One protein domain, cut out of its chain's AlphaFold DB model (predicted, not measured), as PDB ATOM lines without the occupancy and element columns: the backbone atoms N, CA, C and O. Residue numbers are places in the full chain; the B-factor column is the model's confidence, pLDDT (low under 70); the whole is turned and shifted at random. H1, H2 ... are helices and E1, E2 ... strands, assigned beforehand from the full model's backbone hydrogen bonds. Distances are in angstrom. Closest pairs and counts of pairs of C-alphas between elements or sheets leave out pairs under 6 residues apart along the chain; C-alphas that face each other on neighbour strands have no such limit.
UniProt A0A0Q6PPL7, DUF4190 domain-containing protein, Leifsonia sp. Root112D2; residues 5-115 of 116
ATOM      1  N   TYR A   5     -43.599  42.240  70.053       81.62
ATOM      2  CA  TYR A   5     -43.513  43.126  68.887       81.62
ATOM      3  C   TYR A   5     -42.339  42.795  67.953       81.62
ATOM      4  O   TYR A   5     -42.494  42.840  66.736       81.62
ATOM      5  N   GLN A   6     -41.181  42.418  68.506       75.69
ATOM      6  CA  GLN A   6     -40.008  42.020  67.721       75.69
ATOM      7  C   GLN A   6     -40.293  40.721  66.955       75.69
ATOM      8  O   GLN A   6     -39.991  40.632  65.769       75.69
ATOM      9  N   LEU A   7     -40.949  39.746  67.600       79.50
ATOM     10  CA  LEU A   7     -41.370  38.499  66.950       79.50
ATOM     11  C   LEU A   7     -42.404  38.744  65.842       79.50
ATOM     12  O   LEU A   7     -42.292  38.159  64.767       79.50
ATOM     13  N   ALA A   8     -43.381  39.628  66.072       82.44
ATOM     14  CA  ALA A   8     -44.405  39.963  65.081       82.44
ATOM     15  C   ALA A   8     -43.811  40.638  63.831       82.44
ATOM     16  O   ALA A   8     -44.168  40.272  62.709       82.44
ATOM     17  N   ILE A   9     -42.869  41.571  64.010       81.06
ATOM     18  CA  ILE A   9     -42.157  42.231  62.904       81.06
ATOM     19  C   ILE A   9     -41.336  41.210  62.108       81.06
ATOM     20  O   ILE A   9     -41.411  41.187  60.880       81.06
ATOM     21  N   LEU A  10     -40.602  40.326  62.790       79.38
ATOM     22  CA  LEU A  10     -39.791  39.292  62.145       79.38
ATOM     23  C   LEU A  10     -40.669  38.342  61.313       79.38
ATOM     24  O   LEU A  10     -40.364  38.069  60.154       79.38
ATOM     25  N   LEU A  11     -41.800  37.897  61.866       81.81
ATOM     26  CA  LEU A  11     -42.739  37.006  61.182       81.81
ATOM     27  C   LEU A  11     -43.375  37.685  59.958       81.81
ATOM     28  O   LEU A  11     -43.460  37.070  58.893       81.81
ATOM     29  N   PHE A  12     -43.750  38.963  60.069       85.12
ATOM     30  CA  PHE A  12     -44.285  39.739  58.947       85.12
ATOM     31  C   PHE A  12     -43.261  39.898  57.813       85.12
ATOM     32  O   PHE A  12     -43.588  39.662  56.649       85.12
ATOM     33  N   ILE A  13     -42.006  40.218  58.146       81.25
ATOM     34  CA  ILE A  13     -40.909  40.340  57.174       81.25
ATOM     35  C   ILE A  13     -40.629  38.994  56.492       81.25
ATOM     36  O   ILE A  13     -40.512  38.928  55.266       81.25
ATOM     37  N   VAL A  14     -40.570  37.904  57.262       79.12
ATOM     38  CA  VAL A  14     -40.347  36.554  56.727       79.12
ATOM     39  C   VAL A  14     -41.467  36.155  55.770       79.12
ATOM     40  O   VAL A  14     -41.177  35.651  54.688       79.12
ATOM     41  N   LEU A  15     -42.733  36.422  56.105       81.75
ATOM     42  CA  LEU A  15     -43.858  36.150  55.206       81.75
ATOM     43  C   LEU A  15     -43.807  37.006  53.935       81.75
ATOM     44  O   LEU A  15     -44.012  36.474  52.842       81.75
ATOM     45  N   ALA A  16     -43.486  38.298  54.053       80.38
ATOM     46  CA  ALA A  16     -43.385  39.208  52.913       80.38
ATOM     47  C   ALA A  16     -42.320  38.767  51.892       80.38
ATOM     48  O   ALA A  16     -42.495  38.982  50.693       80.38
ATOM     49  N   VAL A  17     -41.249  38.105  52.346       77.62
ATOM     50  CA  VAL A  17     -40.196  37.556  51.476       77.62
ATOM     51  C   VAL A  17     -40.507  36.126  51.018       77.62
ATOM     52  O   VAL A  17     -40.303  35.794  49.852       77.62
ATOM     53  N   ALA A  18     -41.029  35.265  51.893       76.00
ATOM     54  CA  ALA A  18     -41.262  33.853  51.583       76.00
ATOM     55  C   ALA A  18     -42.404  33.635  50.575       76.00
ATOM     56  O   ALA A  18     -42.301  32.772  49.700       76.00
ATOM     57  N   LEU A  19     -43.481  34.424  50.658       81.94
ATOM     58  CA  LEU A  19     -44.636  34.308  49.760       81.94
ATOM     59  C   LEU A  19     -44.283  34.511  48.274       81.94
ATOM     60  O   LEU A  19     -44.628  33.636  47.470       81.94
ATOM     61  N   PRO A  20     -43.574  35.585  47.869       76.69
ATOM     62  CA  PRO A  20     -43.179  35.756  46.475       76.69
ATOM     63  C   PRO A  20     -42.219  34.660  45.999       76.69
ATOM     64  O   PRO A  20     -42.354  34.210  44.862       76.69
ATOM     65  N   ILE A  21     -41.323  34.161  46.864       73.62
ATOM     66  CA  ILE A  21     -40.421  33.049  46.523       73.62
ATOM     67  C   ILE A  21     -41.240  31.809  46.161       73.62
ATOM     68  O   ILE A  21     -41.111  31.294  45.051       73.62
ATOM     69  N   VAL A  22     -42.130  31.352  47.051       74.88
ATOM     70  CA  VAL A  22     -42.943  30.139  46.842       74.88
ATOM     71  C   VAL A  22     -43.833  30.262  45.602       74.88
ATOM     72  O   VAL A  22     -43.933  29.315  44.811       74.88
ATOM     73  N   PHE A  23     -44.440  31.432  45.397       79.12
ATOM     74  CA  PHE A  23     -45.253  31.716  44.218       79.12
ATOM     75  C   PHE A  23     -44.435  31.592  42.922       79.12
ATOM     76  O   PHE A  23     -44.840  30.887  41.992       79.12
ATOM     77  N   VAL A  24     -43.242  32.192  42.887       71.62
ATOM     78  CA  VAL A  24     -42.318  32.139  41.745       71.62
ATOM     79  C   VAL A  24     -41.818  30.718  41.483       71.62
ATOM     80  O   VAL A  24     -41.778  30.302  40.323       71.62
ATOM     81  N   VAL A  25     -41.495  29.929  42.520       70.00
ATOM     82  CA  VAL A  25     -41.080  28.521  42.350       70.00
ATOM     83  C   VAL A  25     -42.169  27.729  41.646       70.00
ATOM     84  O   VAL A  25     -41.912  26.981  40.697       70.00
ATOM     85  N   ARG A  26     -43.405  27.876  42.128       75.19
ATOM     86  CA  ARG A  26     -44.536  27.102  41.631       75.19
ATOM     87  C   ARG A  26     -44.920  27.517  40.217       75.19
ATOM     88  O   ARG A  26     -45.260  26.647  39.414       75.19
ATOM     89  N   ALA A  27     -44.811  28.807  39.904       70.69
ATOM     90  CA  ALA A  27     -44.973  29.321  38.551       70.69
ATOM     91  C   ALA A  27     -43.869  28.806  37.611       70.69
ATOM     92  O   ALA A  27     -44.164  28.376  36.496       70.69
ATOM     93  N   SER A  28     -42.618  28.766  38.078       69.75
ATOM     94  CA  SER A  28     -41.471  28.356  37.261       69.75
ATOM     95  C   SER A  28     -41.519  26.861  36.921       69.75
ATOM     96  O   SER A  28     -41.391  26.492  35.758       69.75
ATOM     97  N   ARG A  29     -41.815  25.970  37.878       75.44
ATOM     98  CA  ARG A  29     -41.755  24.506  37.652       75.44
ATOM     99  C   ARG A  29     -42.644  23.977  36.521       75.44
ATOM    100  O   ARG A  29     -42.317  22.942  35.949       75.44
ATOM    101  N   ARG A  30     -43.755  24.642  36.186       73.88
ATOM    102  CA  ARG A  30     -44.669  24.151  35.137       73.88
ATOM    103  C   ARG A  30     -44.021  24.142  33.754       73.88
ATOM    104  O   ARG A  30     -44.253  23.219  32.988       73.88
ATOM    105  N   ARG A  31     -43.200  25.149  33.450       73.00
ATOM    106  CA  ARG A  31     -42.596  25.310  32.123       73.00
ATOM    107  C   ARG A  31     -41.347  24.463  31.925       73.00
ATOM    108  O   ARG A  31     -41.167  23.923  30.843       73.00
ATOM    109  N   GLY A  32     -40.545  24.295  32.978       71.38
ATOM    110  CA  GLY A  32     -39.382  23.406  32.946       71.38
ATOM    111  C   GLY A  32     -39.758  21.972  32.575       71.38
ATOM    112  O   GLY A  32     -39.120  21.380  31.716       71.38
ATOM    113  N   ARG A  33     -40.869  21.465  33.122       76.88
ATOM    114  CA  ARG A  33     -41.360  20.114  32.816       76.88
ATOM    115  C   ARG A  33     -41.781  19.928  31.362       76.88
ATOM    116  O   ARG A  33     -41.521  18.870  30.821       76.88
ATOM    117  N   ALA A  34     -42.401  20.938  30.747       78.00
ATOM    118  CA  ALA A  34     -42.823  20.881  29.343       78.00
ATOM    119  C   ALA A  34     -41.633  20.920  28.362       78.00
ATOM    120  O   ALA A  34     -41.712  20.412  27.248       78.00
ATOM    121  N   ILE A  35     -40.523  21.538  28.770       75.38
ATOM    122  CA  ILE A  35     -39.263  21.515  28.015       75.38
ATOM    123  C   ILE A  35     -38.595  20.144  28.168       75.38
ATOM    124  O   ILE A  35     -38.144  19.563  27.188       75.38
ATOM    125  N   GLU A  36     -38.547  19.624  29.395       79.88
ATOM    126  CA  GLU A  36     -37.927  18.335  29.719       79.88
ATOM    127  C   GLU A  36     -38.691  17.144  29.124       79.88
ATOM    128  O   GLU A  36     -38.074  16.191  28.662       79.88
ATOM    129  N   SER A  37     -40.025  17.221  29.051       82.50
ATOM    130  CA  SER A  37     -40.874  16.224  28.387       82.50
ATOM    131  C   SER A  37     -40.775  16.249  26.857       82.50
ATOM    132  O   SER A  37     -41.388  15.409  26.203       82.50
ATOM    133  N   GLY A  38     -40.045  17.209  26.277       75.94
ATOM    134  CA  GLY A  38     -39.935  17.383  24.827       75.94
ATOM    135  C   GLY A  38     -41.204  17.922  24.158       75.94
ATOM    136  O   GLY A  38     -41.281  17.943  22.934       75.94
ATOM    137  N   GLU A  39     -42.193  18.378  24.937       81.88
ATOM    138  CA  GLU A  39     -43.442  18.956  24.424       81.88
ATOM    139  C   GLU A  39     -43.209  20.341  23.796       81.88
ATOM    140  O   GLU A  39     -43.880  20.727  22.839       81.88
ATOM    141  N   LEU A  40     -42.214  21.081  24.299       74.38
ATOM    142  CA  LEU A  40     -41.750  22.337  23.717       74.38
ATOM    143  C   LEU A  40     -40.445  22.129  22.944       74.38
ATOM    144  O   LEU A  40     -39.377  21.959  23.534       74.38
ATOM    145  N   VAL A  41     -40.517  22.246  21.617       75.00
ATOM    146  CA  VAL A  41     -39.327  22.334  20.765       75.00
ATOM    147  C   VAL A  41     -38.723  23.727  20.931       75.00
ATOM    148  O   VAL A  41     -39.251  24.718  20.424       75.00
ATOM    149  N   LEU A  42     -37.635  23.812  21.697       78.31
ATOM    150  CA  LEU A  42     -36.908  25.061  21.889       78.31
ATOM    151  C   LEU A  42     -36.042  25.369  20.673       78.31
ATOM    152  O   LEU A  42     -35.339  24.500  20.158       78.31
ATOM    153  N   GLN A  43     -36.031  26.630  20.269       79.19
ATOM    154  CA  GLN A  43     -35.147  27.094  19.215       79.19
ATOM    155  C   GLN A  43     -33.690  26.985  19.675       79.19
ATOM    156  O   GLN A  43     -33.360  27.389  20.791       79.19
ATOM    157  N   ASP A  44     -32.798  26.480  18.815       73.31
ATOM    158  CA  ASP A  44     -31.378  26.206  19.120       73.31
ATOM    159  C   ASP A  44     -30.523  27.448  19.449       73.31
ATOM    160  O   ASP A  44     -29.309  27.376  19.635       73.31
ATOM    161  N   LYS A  45     -31.163  28.609  19.568       76.31
ATOM    162  CA  LYS A  45     -30.549  29.874  19.930       76.31
ATOM    163  C   LYS A  45     -30.754  30.141  21.419       76.31
ATOM    164  O   LYS A  45     -31.882  30.164  21.913       76.31
ATOM    165  N   THR A  46     -29.654  30.372  22.132       77.25
ATOM    166  CA  THR A  46     -29.696  30.769  23.546       77.25
ATOM    167  C   THR A  46     -30.035  32.253  23.665       77.25
ATOM    168  O   THR A  46     -29.461  33.091  22.964       77.25
ATOM    169  N   SER A  47     -30.966  32.594  24.554       80.75
ATOM    170  CA  SER A  47     -31.383  33.977  24.771       80.75
ATOM    171  C   SER A  47     -30.323  34.763  25.545       80.75
ATOM    172  O   SER A  47     -30.047  34.476  26.713       80.75
ATOM    173  N   VAL A  48     -29.763  35.805  24.921       84.12
ATOM    174  CA  VAL A  48     -28.749  36.691  25.529       84.12
ATOM    175  C   VAL A  48     -29.266  37.316  26.826       84.12
ATOM    176  O   VAL A  48     -28.523  37.436  27.793       84.12
ATOM    177  N   LEU A  49     -30.563  37.623  26.905       81.62
ATOM    178  CA  LEU A  49     -31.185  38.182  28.109       81.62
ATOM    179  C   LEU A  49     -31.138  37.246  29.312       81.62
ATOM    180  O   LEU A  49     -31.055  37.720  30.439       81.62
ATOM    181  N   SER A  50     -31.163  35.931  29.088       80.06
ATOM    182  CA  SER A  50     -31.041  34.956  30.179       80.06
ATOM    183  C   SER A  50     -29.641  34.988  30.783       80.06
ATOM    184  O   SER A  50     -29.486  34.936  31.998       80.06
ATOM    185  N   ILE A  51     -28.628  35.133  29.925       81.31
ATOM    186  CA  ILE A  51     -27.226  35.254  30.328       81.31
ATOM    187  C   ILE A  51     -27.000  36.596  31.030       81.31
ATOM    188  O   ILE A  51     -26.422  36.640  32.109       81.31
ATOM    189  N   VAL A  52     -27.512  37.690  30.465       82.25
ATOM    190  CA  VAL A  52     -27.393  39.033  31.051       82.25
ATOM    191  C   VAL A  52     -28.082  39.108  32.415       82.25
ATOM    192  O   VAL A  52     -27.492  39.626  33.359       82.25
ATOM    193  N   ALA A  53     -29.286  38.544  32.557       80.44
ATOM    194  CA  ALA A  53     -29.967  38.458  33.849       80.44
ATOM    195  C   ALA A  53     -29.141  37.659  34.871       80.44
ATOM    196  O   ALA A  53     -29.028  38.074  36.024       80.44
ATOM    197  N   PHE A  54     -28.524  36.552  34.440       81.50
ATOM    198  CA  PHE A  54     -27.651  35.737  35.284       81.50
ATOM    199  C   PHE A  54     -26.396  36.478  35.734       81.50
ATOM    200  O   PHE A  54     -26.003  36.339  36.880       81.50
ATOM    201  N   VAL A  55     -25.783  37.299  34.883       82.25
ATOM    202  CA  VAL A  55     -24.598  38.075  35.275       82.25
ATOM    203  C   VAL A  55     -24.983  39.251  36.177       82.25
ATOM    204  O   VAL A  55     -24.345  39.467  37.203       82.25
ATOM    205  N   ILE A  56     -26.047  39.992  35.849       82.88
ATOM    206  CA  ILE A  56     -26.428  41.210  36.587       82.88
ATOM    207  C   ILE A  56     -26.885  40.914  38.015       82.88
ATOM    208  O   ILE A  56     -26.692  41.751  38.897       82.88
ATOM    209  N   VAL A  57     -27.423  39.724  38.287       78.31
ATOM    210  CA  VAL A  57     -27.838  39.376  39.651       78.31
ATOM    211  C   VAL A  57     -26.684  39.381  40.660       78.31
ATOM    212  O   VAL A  57     -26.912  39.661  41.834       78.31
ATOM    213  N   PHE A  58     -25.445  39.165  40.204       72.75
ATOM    214  CA  PHE A  58     -24.251  39.264  41.048       72.75
ATOM    215  C   PHE A  58     -23.871  40.712  41.390       72.75
ATOM    216  O   PHE A  58     -23.188  40.940  42.384       72.75
ATOM    217  N   PHE A  59     -24.330  41.693  40.607       75.38
ATOM    218  CA  PHE A  59     -24.063  43.121  40.823       75.38
ATOM    219  C   PHE A  59     -25.193  43.834  41.578       75.38
ATOM    220  O   PHE A  59     -25.009  44.951  42.056       75.38
ATOM    221  N   GLY A  60     -26.364  43.205  41.712       72.88
ATOM    222  CA  GLY A  60     -27.466  43.740  42.504       72.88
ATOM    223  C   GLY A  60     -28.735  42.897  42.415       72.88
ATOM    224  O   GLY A  60     -29.186  42.528  41.328       72.88
ATOM    225  N   ALA A  61     -29.366  42.656  43.568       70.69
ATOM    226  CA  ALA A  61     -30.578  41.841  43.653       70.69
ATOM    227  C   ALA A  61     -31.756  42.455  42.873       70.69
ATOM    228  O   ALA A  61     -32.434  41.756  42.127       70.69
ATOM    229  N   ILE A  62     -31.973  43.770  42.988       74.00
ATOM    230  CA  ILE A  62     -33.086  44.469  42.323       74.00
ATOM    231  C   ILE A  62     -32.990  44.386  40.787       74.00
ATOM    232  O   ILE A  62     -33.928  43.868  40.170       74.00
ATOM    233  N   PRO A  63     -31.894  44.835  40.134       75.19
ATOM    234  CA  PRO A  63     -31.795  44.757  38.678       75.19
ATOM    235  C   PRO A  63     -31.779  43.307  38.175       75.19
ATOM    236  O   PRO A  63     -32.392  43.022  37.145       75.19
ATOM    237  N   GLY A  64     -31.178  42.370  38.920       74.50
ATOM    238  CA  GLY A  64     -31.207  40.944  38.587       74.50
ATOM    239  C   GLY A  64     -32.618  40.342  38.592       74.50
ATOM    240  O   GLY A  64     -32.977  39.608  37.672       74.50
ATOM    241  N   ILE A  65     -33.459  40.696  39.572       76.50
ATOM    242  CA  ILE A  65     -34.850  40.215  39.655       76.50
ATOM    243  C   ILE A  65     -35.703  40.763  38.504       76.50
ATOM    244  O   ILE A  65     -36.477  40.009  37.901       76.50
ATOM    245  N   ILE A  66     -35.561  42.054  38.182       81.25
ATOM    246  CA  ILE A  66     -36.316  42.699  37.096       81.25
ATOM    247  C   ILE A  66     -35.932  42.077  35.753       81.25
ATOM    248  O   ILE A  66     -36.802  41.627  35.004       81.25
ATOM    249  N   LEU A  67     -34.631  41.990  35.462       82.62
ATOM    250  CA  LEU A  67     -34.147  41.386  34.222       82.62
ATOM    251  C   LEU A  67     -34.496  39.901  34.136       82.62
ATOM    252  O   LEU A  67     -34.844  39.434  33.054       82.62
ATOM    253  N   GLY A  68     -34.495  39.180  35.259       81.19
ATOM    254  CA  GLY A  68     -34.975  37.802  35.333       81.19
ATOM    255  C   GLY A  68     -36.432  37.672  34.881       81.19
ATOM    256  O   GLY A  68     -36.740  36.826  34.041       81.19
ATOM    257  N   HIS A  69     -37.324  38.552  35.353       83.06
ATOM    258  CA  HIS A  69     -38.729  38.573  34.921       83.06
ATOM    259  C   HIS A  69     -38.886  38.921  33.438       83.06
ATOM    260  O   HIS A  69     -39.679  38.290  32.733       83.06
ATOM    261  N   VAL A  70     -38.121  39.897  32.943       85.00
ATOM    262  CA  VAL A  70     -38.150  40.287  31.527       85.00
ATOM    263  C   VAL A  70     -37.645  39.146  30.642       85.00
ATOM    264  O   VAL A  70     -38.317  38.793  29.674       85.00
ATOM    265  N   ALA A  71     -36.522  38.518  30.999       82.25
ATOM    266  CA  ALA A  71     -35.970  37.367  30.289       82.25
ATOM    267  C   ALA A  71     -36.975  36.207  30.258       82.25
ATOM    268  O   ALA A  71     -37.247  35.658  29.193       82.25
ATOM    269  N   LEU A  72     -37.605  35.890  31.395       82.12
ATOM    270  CA  LEU A  72     -38.654  34.871  31.493       82.12
ATOM    271  C   LEU A  72     -39.862  35.170  30.594       82.12
ATOM    272  O   LEU A  72     -40.392  34.255  29.964       82.12
ATOM    273  N   SER A  73     -40.295  36.431  30.516       83.25
ATOM    274  CA  SER A  73     -41.400  36.856  29.647       83.25
ATOM    275  C   SER A  73     -41.040  36.748  28.163       83.25
ATOM    276  O   SER A  73     -41.864  36.307  27.359       83.25
ATOM    277  N   GLN A  74     -39.797  37.074  27.794       82.69
ATOM    278  CA  GLN A  74     -39.318  36.939  26.417       82.69
ATOM    279  C   GLN A  74     -39.170  35.474  26.009       82.69
ATOM    280  O   GLN A  74     -39.798  35.065  25.039       82.69
ATOM    281  N   LEU A  75     -38.502  34.653  26.824       82.19
ATOM    282  CA  LEU A  75     -38.435  33.193  26.665       82.19
ATOM    283  C   LEU A  75     -39.826  32.543  26.613       82.19
ATOM    284  O   LEU A  75     -40.000  31.446  26.076       82.19
ATOM    285  N   LYS A  76     -40.840  33.196  27.201       79.62
ATOM    286  CA  LYS A  76     -42.231  32.753  27.110       79.62
ATOM    287  C   LYS A  76     -42.869  32.938  25.749       79.62
ATOM    288  O   LYS A  76     -43.697  32.116  25.369       79.62
ATOM    289  N   LYS A  77     -42.442  33.954  25.018       81.88
ATOM    290  CA  LYS A  77     -42.954  34.279  23.690       81.88
ATOM    291  C   LYS A  77     -42.111  33.657  22.581       81.88
ATOM    292  O   LYS A  77     -42.666  33.272  21.563       81.88
ATOM    293  N   THR A  78     -40.799  33.552  22.781       81.38
ATOM    294  CA  THR A  78     -39.850  33.176  21.723       81.38
ATOM    295  C   THR A  78     -39.469  31.696  21.711       81.38
ATOM    296  O   THR A  78     -38.901  31.247  20.727       81.38
ATOM    297  N   ASN A  79     -39.764  30.930  22.772       78.94
ATOM    298  CA  ASN A  79     -39.319  29.532  22.926       78.94
ATOM    299  C   ASN A  79     -37.803  29.340  22.694       78.94
ATOM    300  O   ASN A  79     -37.359  28.295  22.225       78.94
ATOM    301  N   GLU A  80     -36.990  30.343  23.034       81.50
ATOM    302  CA  GLU A  80     -35.528  30.248  22.973       81.50
ATOM    303  C   GLU A  80     -34.962  29.350  24.093       81.50
ATOM    304  O   GLU A  80     -35.541  29.217  25.181       81.50
ATOM    305  N   LYS A  81     -33.780  28.767  23.854       78.00
ATOM    306  CA  LYS A  81     -32.994  28.083  24.892       78.00
ATOM    307  C   LYS A  81     -32.474  29.088  25.931       78.00
ATOM    308  O   LYS A  81     -32.266  30.266  25.645       78.00
ATOM    309  N   GLY A  82     -32.253  28.624  27.163       79.69
ATOM    310  CA  GLY A  82     -31.767  29.464  28.273       79.69
ATOM    311  C   GLY A  82     -32.786  29.724  29.388       79.69
ATOM    312  O   GLY A  82     -32.475  30.423  30.349       79.69
ATOM    313  N   TRP A  83     -33.970  29.107  29.328       80.88
ATOM    314  CA  TRP A  83     -34.985  29.229  30.380       80.88
ATOM    315  C   TRP A  83     -34.475  28.808  31.769       80.88
ATOM    316  O   TRP A  83     -34.696  29.521  32.744       80.88
ATOM    317  N   GLY A  84     -33.713  27.712  31.853       82.62
ATOM    318  CA  GLY A  84     -33.088  27.276  33.108       82.62
ATOM    319  C   GLY A  84     -32.100  28.301  33.682       82.62
ATOM    320  O   GLY A  84     -32.094  28.525  34.889       82.62
ATOM    321  N   LEU A  85     -31.335  28.986  32.823       84.06
ATOM    322  CA  LEU A  85     -30.402  30.051  33.216       84.06
ATOM    323  C   LEU A  85     -31.134  31.282  33.761       84.06
ATOM    324  O   LEU A  85     -30.754  31.805  34.805       84.06
ATOM    325  N   ALA A  86     -32.216  31.713  33.105       82.69
ATOM    326  CA  ALA A  86     -33.028  32.832  33.589       82.69
ATOM    327  C   ALA A  86     -33.681  32.524  34.949       82.69
ATOM    328  O   ALA A  86     -33.740  33.383  35.828       82.69
ATOM    329  N   VAL A  87     -34.137  31.285  35.149       83.44
ATOM    330  CA  VAL A  87     -34.671  30.832  36.442       83.44
ATOM    331  C   VAL A  87     -33.573  30.774  37.504       83.44
ATOM    332  O   VAL A  87     -33.809  31.202  38.632       83.44
ATOM    333  N   ALA A  88     -32.375  30.296  37.160       84.25
ATOM    334  CA  ALA A  88     -31.234  30.284  38.073       84.25
ATOM    335  C   ALA A  88     -30.855  31.704  38.520       84.25
ATOM    336  O   ALA A  88     -30.696  31.944  39.714       84.25
ATOM    337  N   ALA A  89     -30.803  32.654  37.581       83.69
ATOM    338  CA  ALA A  89     -30.575  34.066  37.875       83.69
ATOM    339  C   ALA A  89     -31.589  34.598  38.895       83.69
ATOM    340  O   ALA A  89     -31.219  35.191  39.905       83.69
ATOM    341  N   LEU A  90     -32.875  34.323  38.670       82.88
ATOM    342  CA  LEU A  90     -33.939  34.772  39.559       82.88
ATOM    343  C   LEU A  90     -33.790  34.187  40.974       82.88
ATOM    344  O   LEU A  90     -33.944  34.905  41.959       82.88
ATOM    345  N   TRP A  91     -33.434  32.905  41.079       82.44
ATOM    346  CA  TRP A  91     -33.183  32.240  42.359       82.44
ATOM    347  C   TRP A  91     -32.007  32.830  43.131       82.44
ATOM    348  O   TRP A  91     -32.131  33.053  44.335       82.44
ATOM    349  N   ILE A  92     -30.897  33.123  42.450       83.44
ATOM    350  CA  ILE A  92     -29.740  33.782  43.069       83.44
ATOM    351  C   ILE A  92     -30.150  35.165  43.598       83.44
ATOM    352  O   ILE A  92     -29.803  35.522  44.722       83.44
ATOM    353  N   GLY A  93     -30.964  35.905  42.841       81.69
ATOM    354  CA  GLY A  93     -31.468  37.220  43.247       81.69
ATOM    355  C   GLY A  93     -32.344  37.161  44.492       81.69
ATOM    356  O   GLY A  93     -32.162  37.958  45.412       81.69
ATOM    357  N   TYR A  94     -33.247  36.181  44.564       81.25
ATOM    358  CA  TYR A  94     -34.065  35.955  45.757       81.25
ATOM    359  C   TYR A  94     -33.241  35.504  46.966       81.25
ATOM    360  O   TYR A  94     -33.536  35.935  48.078       81.25
ATOM    361  N   ALA A  95     -32.203  34.684  46.774       81.88
ATOM    362  CA  ALA A  95     -31.324  34.262  47.864       81.88
ATOM    363  C   ALA A  95     -30.535  35.447  48.445       81.88
ATOM    364  O   ALA A  95     -30.513  35.633  49.661       81.88
ATOM    365  N   ALA A  96     -29.953  36.286  47.583       81.56
ATOM    366  CA  ALA A  96     -29.249  37.497  47.999       81.56
ATOM    367  C   ALA A  96     -30.183  38.484  48.722       81.56
ATOM    368  O   ALA A  96     -29.833  39.021  49.777       81.56
ATOM    369  N   LEU A  97     -31.395  38.691  48.195       82.06
ATOM    370  CA  LEU A  97     -32.404  39.543  48.825       82.06
ATOM    371  C   LEU A  97     -32.842  38.990  50.188       82.06
ATOM    372  O   LEU A  97     -32.873  39.735  51.163       82.06
ATOM    373  N   GLY A  98     -33.112  37.685  50.280       80.31
ATOM    374  CA  GLY A  98     -33.478  37.023  51.531       80.31
ATOM    375  C   GLY A  98     -32.391  37.139  52.598       80.31
ATOM    376  O   GLY A  98     -32.694  37.477  53.742       80.31
ATOM    377  N   LEU A  99     -31.123  36.948  52.220       82.62
ATOM    378  CA  LEU A  99     -29.990  37.116  53.131       82.62
ATOM    379  C   LEU A  99     -29.856  38.566  53.614       82.62
ATOM    380  O   LEU A  99     -29.659  38.804  54.803       82.62
ATOM    381  N   THR A 100     -30.014  39.535  52.710       81.62
ATOM    382  CA  THR A 100     -29.926  40.967  53.040       81.62
ATOM    383  C   THR A 100     -31.013  41.356  54.039       81.62
ATOM    384  O   THR A 100     -30.729  41.973  55.062       81.62
ATOM    385  N   VAL A 101     -32.256  40.939  53.781       81.88
ATOM    386  CA  VAL A 101     -33.388  41.188  54.679       81.88
ATOM    387  C   VAL A 101     -33.162  40.535  56.043       81.88
ATOM    388  O   VAL A 101     -33.400  41.174  57.068       81.88
ATOM    389  N   ALA A 102     -32.658  39.299  56.080       80.31
ATOM    390  CA  ALA A 102     -32.357  38.607  57.330       80.31
ATOM    391  C   ALA A 102     -31.296  39.349  58.163       80.31
ATOM    392  O   ALA A 102     -31.506  39.564  59.355       80.31
ATOM    393  N   LEU A 103     -30.198  39.795  57.539       84.56
ATOM    394  CA  LEU A 103     -29.128  40.538  58.214       84.56
ATOM    395  C   LEU A 103     -29.602  41.899  58.736       84.56
ATOM    396  O   LEU A 103     -29.331  42.236  59.887       84.56
ATOM    397  N   VAL A 104     -30.344  42.659  57.924       84.56
ATOM    398  CA  VAL A 104     -30.906  43.958  58.329       84.56
ATOM    399  C   VAL A 104     -31.863  43.787  59.508       84.56
ATOM    400  O   VAL A 104     -31.781  44.533  60.482       84.56
ATOM    401  N   THR A 105     -32.727  42.773  59.458       78.19
ATOM    402  CA  THR A 105     -33.687  42.498  60.535       78.19
ATOM    403  C   THR A 105     -32.970  42.070  61.816       78.19
ATOM    404  O   THR A 105     -33.275  42.585  62.887       78.19
ATOM    405  N   ALA A 106     -31.971  41.187  61.718       81.19
ATOM    406  CA  ALA A 106     -31.171  40.759  62.864       81.19
ATOM    407  C   ALA A 106     -30.400  41.929  63.502       81.19
ATOM    408  O   ALA A 106     -30.410  42.071  64.724       81.19
ATOM    409  N   GLY A 107     -29.788  42.795  62.689       84.38
ATOM    410  CA  GLY A 107     -29.097  43.995  63.167       84.38
ATOM    411  C   GLY A 107     -30.041  44.985  63.851       84.38
ATOM    412  O   GLY A 107     -29.711  45.518  64.908       84.38
ATOM    413  N   PHE A 108     -31.243  45.181  63.304       82.44
ATOM    414  CA  PHE A 108     -32.260  46.047  63.900       82.44
ATOM    415  C   PHE A 108     -32.747  45.525  65.260       82.44
ATOM    416  O   PHE A 108     -32.832  46.292  66.218       82.44
ATOM    417  N   ILE A 109     -32.992  44.214  65.374       80.12
ATOM    418  CA  ILE A 109     -33.350  43.564  66.647       80.12
ATOM    419  C   ILE A 109     -32.220  43.736  67.672       80.12
ATOM    420  O   ILE A 109     -32.476  44.093  68.822       80.12
ATOM    421  N   ALA A 110     -30.968  43.512  67.259       81.38
ATOM    422  CA  ALA A 110     -29.808  43.671  68.130       81.38
ATOM    423  C   ALA A 110     -29.648  45.120  68.625       81.38
ATOM    424  O   ALA A 110     -29.382  45.329  69.806       81.38
ATOM    425  N   ALA A 111     -29.864  46.113  67.755       80.75
ATOM    426  CA  ALA A 111     -29.800  47.529  68.111       80.75
ATOM    427  C   ALA A 111     -30.905  47.933  69.101       80.75
ATOM    428  O   ALA A 111     -30.629  48.598  70.098       80.75
ATOM    429  N   LEU A 112     -32.147  47.491  68.875       72.56
ATOM    430  CA  LEU A 112     -33.261  47.778  69.784       72.56
ATOM    431  C   LEU A 112     -33.119  47.073  71.138       72.56
ATOM    432  O   LEU A 112     -33.550  47.621  72.147       72.56
ATOM    433  N   SER A 113     -32.477  45.901  71.178       73.00
ATOM    434  CA  SER A 113     -32.206  45.186  72.430       73.00
ATOM    435  C   SER A 113     -31.205  45.899  73.344       73.00
ATOM    436  O   SER A 113     -31.184  45.585  74.528       73.00
ATOM    437  N   GLN A 114     -30.352  46.793  72.830       71.25
ATOM    438  CA  GLN A 114     -29.423  47.563  73.671       71.25
ATOM    439  C   GLN A 114     -30.098  48.760  74.351       71.25
ATOM    440  O   GLN A 114     -29.555  49.310  75.303       71.25
ATOM    441  N   HIS A 115     -31.261  49.176  73.848       57.44
ATOM    442  CA  HIS A 115     -31.950  50.394  74.274       57.44
ATOM    443  C   HIS A 115     -33.104  50.132  75.265       57.44
ATOM    444  O   HIS A 115     -33.791  51.076  75.660       57.44
TER     445      HIS A 115
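What this domain is: This is residues 5 to 115 of the 116 residues of the protein "DUF4190 domain-containing protein" of Leifsonia sp. Root112D2 (UniProt A0A0Q6PPL7). Two long helices, H1 and H4, lie side by side and run opposite ways, making the length of a rod. The shorter helices H2 and H3 fold into a hairpin that packs on the first part of H4 and stays away from H1, and the short strand E1 lies near that end of the rod. The printed part has 111 residues, with four named helices and one named strand in the order H1, E1, H2, H3, H4, and is mostly helix. It is loose, with a radius of gyration of the C-alphas of 17.3 A, and spans 60 by 25 by 16 A.

How they stand to each other: H1, residues 5 to 36, touches H4, residues 83 to 113, at a shallow tilt of 6 degrees, opposite ways; their closest C-alphas, of Val 17 and Gly 98, are 6.7 A apart. E1, residues 43 to 46, pairs with no named strand, and it meets H2, residues 48 to 56, only through their link. H2 and H3, residues 61 to 78, form a hairpin at a shallow tilt of 12 degrees, their closest C-alphas, of Ala 53 and Leu 67, 5.1 A apart. H4 touches H2 with residues 83 to 90 alone, the same way at a shallow tilt of 21 degrees, closest at the C-alphas of Phe 54 and Ala 89, 4.2 A. H3 and H4 also form a hairpin, at a shallow tilt of 24 degrees; H4 touches H3 with residues 83 to 97 alone, closest at the C-alphas of Ala 61 and Gly 93, 4.7 A. H1 is apart from H2 and H3. Every O i to N i+4 pair is within hydrogen-bond range in H2, H3 and H4, and 21 of 28 are in H1.

Where its parts are: H1 is 46.7 A long from C-alpha 5 at (-43.513, 43.126, 68.887), E1 7.9 A, H2 12.2 A and H3 25.3 A. H4 is 45.1 A long and ends with C-alpha 113 at (-32.206, 45.186, 72.430).

The domain as a whole: The C-alphas farthest apart, of Val 41 and His 115, are 60.9 A apart. The printed part has no cut and no long link. Its mean pLDDT is 79.1, with residues 28 and 115 under 70.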